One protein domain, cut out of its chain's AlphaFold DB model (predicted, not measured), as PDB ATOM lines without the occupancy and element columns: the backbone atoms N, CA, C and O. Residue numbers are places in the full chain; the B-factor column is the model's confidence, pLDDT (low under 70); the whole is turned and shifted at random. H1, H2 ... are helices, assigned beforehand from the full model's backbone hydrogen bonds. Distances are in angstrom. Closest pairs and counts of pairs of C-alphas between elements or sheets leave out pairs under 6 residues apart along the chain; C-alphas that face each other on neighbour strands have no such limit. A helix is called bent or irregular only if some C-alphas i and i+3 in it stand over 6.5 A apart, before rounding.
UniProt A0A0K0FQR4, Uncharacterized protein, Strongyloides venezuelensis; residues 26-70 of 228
ATOM      1  N   PHE A  26      12.737 -32.292  30.106       65.25
ATOM      2  CA  PHE A  26      11.745 -33.063  29.360       65.25
ATOM      3  C   PHE A  26      10.321 -32.764  29.860       65.25
ATOM      4  O   PHE A  26      10.147 -32.466  31.049       65.25
ATOM      5  N   PRO A  27       9.296 -32.876  28.993       71.12
ATOM      6  CA  PRO A  27       7.899 -32.848  29.414       71.12
ATOM      7  C   PRO A  27       7.637 -33.890  30.508       71.12
ATOM      8  O   PRO A  27       8.175 -34.999  30.452       71.12
ATOM      9  N   ASP A  28       6.787 -33.571  31.486       75.12
ATOM     10  CA  ASP A  28       6.506 -34.484  32.604       75.12
ATOM     11  C   ASP A  28       5.906 -35.822  32.142       75.12
ATOM     12  O   ASP A  28       6.160 -36.856  32.760       75.12
ATOM     13  N   CYS A  29       5.212 -35.841  30.998       75.06
ATOM     14  CA  CYS A  29       4.699 -37.071  30.401       75.06
ATOM     15  C   CYS A  29       5.834 -38.047  30.008       75.06
ATOM     16  O   CYS A  29       5.657 -39.262  30.098       75.06
ATOM     17  N   CYS A  30       7.021 -37.551  29.622       76.12
ATOM     18  CA  CYS A  30       8.142 -38.401  29.193       76.12
ATOM     19  C   CYS A  30       8.774 -39.156  30.368       76.12
ATOM     20  O   CYS A  30       9.436 -40.171  30.161       76.12
ATOM     21  N   LYS A  31       8.534 -38.707  31.610       75.25
ATOM     22  CA  LYS A  31       8.889 -39.473  32.814       75.25
ATOM     23  C   LYS A  31       7.991 -40.701  32.983       75.25
ATOM     24  O   LYS A  31       8.447 -41.714  33.499       75.25
ATOM     25  N   ALA A  32       6.729 -40.610  32.557       73.75
ATOM     26  CA  ALA A  32       5.755 -41.695  32.649       73.75
ATOM     27  C   ALA A  32       5.828 -42.660  31.454       73.75
ATOM     28  O   ALA A  32       5.633 -43.861  31.628       73.75
ATOM     29  N   ASN A  33       6.125 -42.154  30.251       74.94
ATOM     30  CA  ASN A  33       6.257 -42.962  29.039       74.94
ATOM     31  C   ASN A  33       7.502 -42.567  28.216       74.94
ATOM     32  O   ASN A  33       7.392 -41.787  27.267       74.94
ATOM     33  N   PRO A  34       8.688 -43.121  28.533       75.00
ATOM     34  CA  PRO A  34       9.931 -42.771  27.842       75.00
ATOM     35  C   PRO A  34       9.989 -43.275  26.390       75.00
ATOM     36  O   PRO A  34      10.769 -42.764  25.594       75.00
ATOM     37  N   ASN A  35       9.154 -44.256  26.031       77.25
ATOM     38  CA  ASN A  35       9.145 -44.878  24.704       77.25
ATOM     39  C   ASN A  35       8.228 -44.160  23.701       77.25
ATOM     40  O   ASN A  35       8.068 -44.626  22.572       77.25
ATOM     41  N   ALA A  36       7.588 -43.054  24.089       76.94
ATOM     42  CA  ALA A  36       6.772 -42.280  23.167       76.94
ATOM     43  C   ALA A  36       7.645 -41.651  22.066       76.94
ATOM     44  O   ALA A  36       8.720 -41.119  22.343       76.94
ATOM     45  N   GLN A  37       7.157 -41.665  20.819       77.38
ATOM     46  CA  GLN A  37       7.879 -41.136  19.649       77.38
ATOM     47  C   GLN A  37       8.369 -39.697  19.866       77.38
ATOM     48  O   GLN A  37       9.500 -39.361  19.530       77.38
ATOM     49  N   ILE A  38       7.548 -38.876  20.522       77.31
ATOM     50  CA  ILE A  38       7.854 -37.475  20.822       77.31
ATOM     51  C   ILE A  38       9.017 -37.352  21.807       77.31
ATOM     52  O   ILE A  38       9.837 -36.457  21.652       77.31
ATOM     53  N   CYS A  39       9.133 -38.253  22.785       79.38
ATOM     54  CA  CYS A  39      10.230 -38.237  23.755       79.38
ATOM     55  C   CYS A  39      11.555 -38.692  23.128       79.38
ATOM     56  O   CYS A  39      12.611 -38.182  23.497       79.38
ATOM     57  N   LEU A  40      11.505 -39.603  22.150       81.00
ATOM     58  CA  LEU A  40      12.683 -40.069  21.409       81.00
ATOM     59  C   LEU A  40      13.210 -39.023  20.414       81.00
ATOM     60  O   LEU A  40      14.406 -38.987  20.124       81.00
ATOM     61  N   GLU A  41      12.328 -38.171  19.891       80.62
ATOM     62  CA  GLU A  41      12.676 -37.122  18.926       80.62
ATOM     63  C   GLU A  41      12.786 -35.723  19.550       80.62
ATOM     64  O   GLU A  41      13.214 -34.794  18.870       80.62
ATOM     65  N   PHE A  42      12.493 -35.565  20.848       77.75
ATOM     66  CA  PHE A  42      12.514 -34.269  21.539       77.75
ATOM     67  C   PHE A  42      13.877 -33.570  21.450       77.75
ATOM     68  O   PHE A  42      13.957 -32.373  21.184       77.75
ATOM     69  N   ASP A  43      14.956 -34.344  21.584       78.25
ATOM     70  CA  ASP A  43      16.336 -33.856  21.497       78.25
ATOM     71  C   ASP A  43      16.733 -33.410  20.076       78.25
ATOM     72  O   ASP A  43      17.758 -32.750  19.905       78.25
ATOM     73  N   LYS A  44      15.936 -33.755  19.054       81.44
ATOM     74  CA  LYS A  44      16.145 -33.340  17.657       81.44
ATOM     75  C   LYS A  44      15.365 -32.076  17.285       81.44
ATOM     76  O   LYS A  44      15.610 -31.522  16.216       81.44
ATOM     77  N   LEU A  45      14.438 -31.631  18.133       78.38
ATOM     78  CA  LEU A  45      13.635 -30.430  17.902       78.38
ATOM     79  C   LEU A  45      14.431 -29.162  18.211       78.38
ATOM     80  O   LEU A  45      15.306 -29.152  19.082       78.38
ATOM     81  N   SER A  46      14.094 -28.067  17.532       82.06
ATOM     82  CA  SER A  46      14.660 -26.756  17.836       82.06
ATOM     83  C   SER A  46      14.229 -26.269  19.223       82.06
ATOM     84  O   SER A  46      13.181 -26.636  19.755       82.06
ATOM     85  N   LEU A  47      15.022 -25.373  19.809       77.38
ATOM     86  CA  LEU A  47      14.766 -24.836  21.149       77.38
ATOM     87  C   LEU A  47      13.399 -24.125  21.249       77.38
ATOM     88  O   LEU A  47      12.757 -24.152  22.295       77.38
ATOM     89  N   GLN A  48      12.920 -23.534  20.149       76.88
ATOM     90  CA  GLN A  48      11.604 -22.890  20.068       76.88
ATOM     91  C   GLN A  48      10.454 -23.911  20.062       76.88
ATOM     92  O   GLN A  48       9.423 -23.698  20.708       76.88
ATOM     93  N   GLU A  49      10.635 -25.042  19.380       73.88
ATOM     94  CA  GLU A  49       9.655 -26.133  19.343       73.88
ATOM     95  C   GLU A  49       9.561 -26.834  20.701       73.88
ATOM     96  O   GLU A  49       8.460 -27.081  21.193       73.88
ATOM     97  N   GLN A  50      10.698 -27.061  21.364       76.00
ATOM     98  CA  GLN A  50      10.744 -27.637  22.712       76.00
ATOM     99  C   GLN A  50       9.981 -26.778  23.735       76.00
ATOM    100  O   GLN A  50       9.224 -27.307  24.551       76.00
ATOM    101  N   VAL A  51      10.130 -25.450  23.670       74.19
ATOM    102  CA  VAL A  51       9.391 -24.507  24.533       74.19
ATOM    103  C   VAL A  51       7.893 -24.535  24.233       74.19
ATOM    104  O   VAL A  51       7.078 -24.498  25.154       74.19
ATOM    105  N   SER A  52       7.526 -24.643  22.955       71.12
ATOM    106  CA  SER A  52       6.124 -24.702  22.533       71.12
ATOM    107  C   SER A  52       5.439 -25.962  23.061       71.12
ATOM    108  O   SER A  52       4.346 -25.875  23.614       71.12
ATOM    109  N   ILE A  53       6.108 -27.115  22.979       71.44
ATOM    110  CA  ILE A  53       5.599 -28.401  23.481       71.44
ATOM    111  C   ILE A  53       5.530 -28.426  25.013       71.44
ATOM    112  O   ILE A  53       4.619 -29.022  25.578       71.44
ATOM    113  N   LYS A  54       6.466 -27.762  25.700       70.44
ATOM    114  CA  LYS A  54       6.484 -27.700  27.167       70.44
ATOM    115  C   LYS A  54       5.365 -26.830  27.751       70.44
ATOM    116  O   LYS A  54       4.869 -27.131  28.830       70.44
ATOM    117  N   ASN A  55       5.008 -25.741  27.073       65.38
ATOM    118  CA  ASN A  55       4.095 -24.725  27.608       65.38
ATOM    119  C   ASN A  55       2.632 -24.919  27.197       65.38
ATOM    120  O   ASN A  55       1.776 -24.160  27.647       65.38
ATOM    121  N   SER A  56       2.339 -25.874  26.320       57.12
ATOM    122  CA  SER A  56       0.993 -26.091  25.811       57.12
ATOM    123  C   SER A  56       0.489 -27.465  26.235       57.12
ATOM    124  O   SER A  56       1.239 -28.437  26.190       57.12
ATOM    125  N   ASP A  57      -0.785 -27.541  26.635       62.84
ATOM    126  CA  ASP A  57      -1.565 -28.775  26.830       62.84
ATOM    127  C   ASP A  57      -1.747 -29.512  25.484       62.84
ATOM    128  O   ASP A  57      -2.852 -29.776  25.021       62.84
ATOM    129  N   VAL A  58      -0.642 -29.762  24.787       69.19
ATOM    130  CA  VAL A  58      -0.555 -30.402  23.475       69.19
ATOM    131  C   VAL A  58      -0.206 -31.873  23.629       69.19
ATOM    132  O   VAL A  58      -0.343 -32.620  22.670       69.19
ATOM    133  N   LEU A  59       0.219 -32.321  24.811       70.94
ATOM    134  CA  LEU A  59       0.532 -33.718  25.079       70.94
ATOM    135  C   LEU A  59      -0.404 -34.288  26.139       70.94
ATOM    136  O   LEU A  59      -0.492 -33.762  27.244       70.94
ATOM    137  N   ASP A  60      -1.057 -35.400  25.807       70.44
ATOM    138  CA  ASP A  60      -1.816 -36.184  26.780       70.44
ATOM    139  C   ASP A  60      -0.870 -36.854  27.796       70.44
ATOM    140  O   ASP A  60       0.340 -36.965  27.584       70.44
ATOM    141  N   ASN A  61      -1.435 -37.430  28.862       71.69
ATOM    142  CA  ASN A  61      -0.702 -38.199  29.885       71.69
ATOM    143  C   ASN A  61       0.130 -39.375  29.321       71.69
ATOM    144  O   ASN A  61       0.964 -39.937  30.026       71.69
ATOM    145  N   GLN A  62      -0.097 -39.762  28.061       69.31
ATOM    146  CA  GLN A  62       0.644 -40.803  27.342       69.31
ATOM    147  C   GLN A  62       1.702 -40.249  26.362       69.31
ATOM    148  O   GLN A  62       2.250 -41.027  25.579       69.31
ATOM    149  N   CYS A  63       1.991 -38.940  26.390       73.75
ATOM    150  CA  CYS A  63       2.838 -38.227  25.421       73.75
ATOM    151  C   CYS A  63       2.412 -38.425  23.962       73.75
ATOM    152  O   CYS A  63       3.246 -38.612  23.074       73.75
ATOM    153  N   GLN A  64       1.109 -38.410  23.703       75.12
ATOM    154  CA  GLN A  64       0.587 -38.331  22.342       75.12
ATOM    155  C   GLN A  64       0.212 -36.883  22.055       75.12
ATOM    156  O   GLN A  64      -0.299 -36.204  22.945       75.12
ATOM    157  N   ILE A  65       0.464 -36.419  20.825       70.50
ATOM    158  CA  ILE A  65      -0.017 -35.107  20.386       70.50
ATOM    159  C   ILE A  65      -1.537 -35.131  20.508       70.50
ATOM    160  O   ILE A  65      -2.205 -35.893  19.799       70.50
ATOM    161  N   ILE A  66      -2.070 -34.270  21.370       66.69
ATOM    162  CA  ILE A  66      -3.468 -33.875  21.411       66.69
ATOM    163  C   ILE A  66      -3.724 -33.169  20.090       66.69
ATOM    164  O   ILE A  66      -3.668 -31.949  19.935       66.69
ATOM    165  N   THR A  67      -3.988 -33.973  19.070       58.84
ATOM    166  CA  THR A  67      -4.673 -33.473  17.906       58.84
ATOM    167  C   THR A  67      -6.057 -33.092  18.419       58.84
ATOM    168  O   THR A  67      -6.955 -33.923  18.559       58.84
ATOM    169  N   HIS A  68      -6.291 -31.797  18.633       51.69
ATOM    170  CA  HIS A  68      -7.644 -31.231  18.728       51.69
ATOM    171  C   HIS A  68      -8.491 -31.498  17.448       51.69
ATOM    172  O   HIS A  68      -9.540 -30.895  17.235       51.69
ATOM    173  N   ALA A  69      -8.059 -32.421  16.580       45.09
ATOM    174  CA  ALA A  69      -8.763 -32.984  15.444       45.09
ATOM    175  C   ALA A  69      -9.657 -34.185  15.800       45.09
ATOM    176  O   ALA A  69     -10.311 -34.722  14.905       45.09
ATOM    177  N   THR A  70      -9.790 -34.581  17.072       45.22
ATOM    178  CA  THR A  70     -11.112 -35.058  17.487       45.22
ATOM    179  C   THR A  70     -11.902 -33.820  17.888       45.22
ATOM    180  O   THR A  70     -11.669 -33.281  18.966       45.22
TER     181      THR A  70
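What this domain is: This is residues 26 to 70 of the 228 residues of an uncharacterized protein of Strongyloides venezuelensis (UniProt A0A0K0FQR4). Three short helices stand loosely in an open curve, H2 between H1 and H3 and near both, and a long stretch without a named element, residues 56 to 70, lies along the open side. After H3 this stretch runs back toward the level of H1, turns round near residues 60 to 62, and then runs out to Thr 70 at one end of the longest axis. The printed part has 45 residues with three named helices, in the order H1, H2, H3, and no named strand; the class is all helix, though under half of the residues, 22 of 45, are in named elements. The whole is compact, with a radius of gyration of the C-alphas of 9.9 A, and the C-alphas span 27 by 21 by 15 A.

How they stand to each other: H1, residues 28 to 32, is close to but not clearly touching H2, residues 37 to 44. Their closest C-alphas are those of Cys 30 and Cys 39, 5.8 A apart, and their centres are 12.1 A apart. H2 is in turn close to but not clearly touching H3, residues 47 to 55. The closest C-alphas of H2 and H3 are those of Phe 42 and Gln 50, 7.0 A apart. The lines of H2 and H3 stand at a steep tilt of 39 degrees, and the two run opposite ways. H1 and H3 are apart. In H3 every O i to N i+4 pair is within hydrogen-bond range; in H2 2 of 4 are, and in H1 0 of 1, while 2 of 2 O i to N i+3 pairs in H1 are within range.

Where its parts are: H1 runs from Asp 28, with its C-alpha at (6.506, -34.484, 32.604), to Ala 32. H2 runs from Gln 37 to Lys 44 and is 11.5 A from first to last C-alpha. It is irregular: C-alphas 40 and 43 are 7.2 A apart. H3, the longest helix with 9 residues, begins at Leu 47, with its C-alpha at (14.766, -24.836, 21.149). It ends at Asn 55, with its C-alpha at (4.095, -24.725, 27.608), and is 12.5 A long.

The domain as a whole: The two C-alphas farthest apart are those of Leu 47 and Thr 70, 28.1 A. The printed part has no cut. The link from H1 to H2, 4 residues, and the link from H2 to H3, 2 residues, are both tight. The C-alphas of residues 56 to 70 lie 5 to 18 A from the mean of the C-alphas. The mean pLDDT of the printed part is 71.7; residue 26, residues 55 to 58, residue 62 and residues 66 to 70 are under 70.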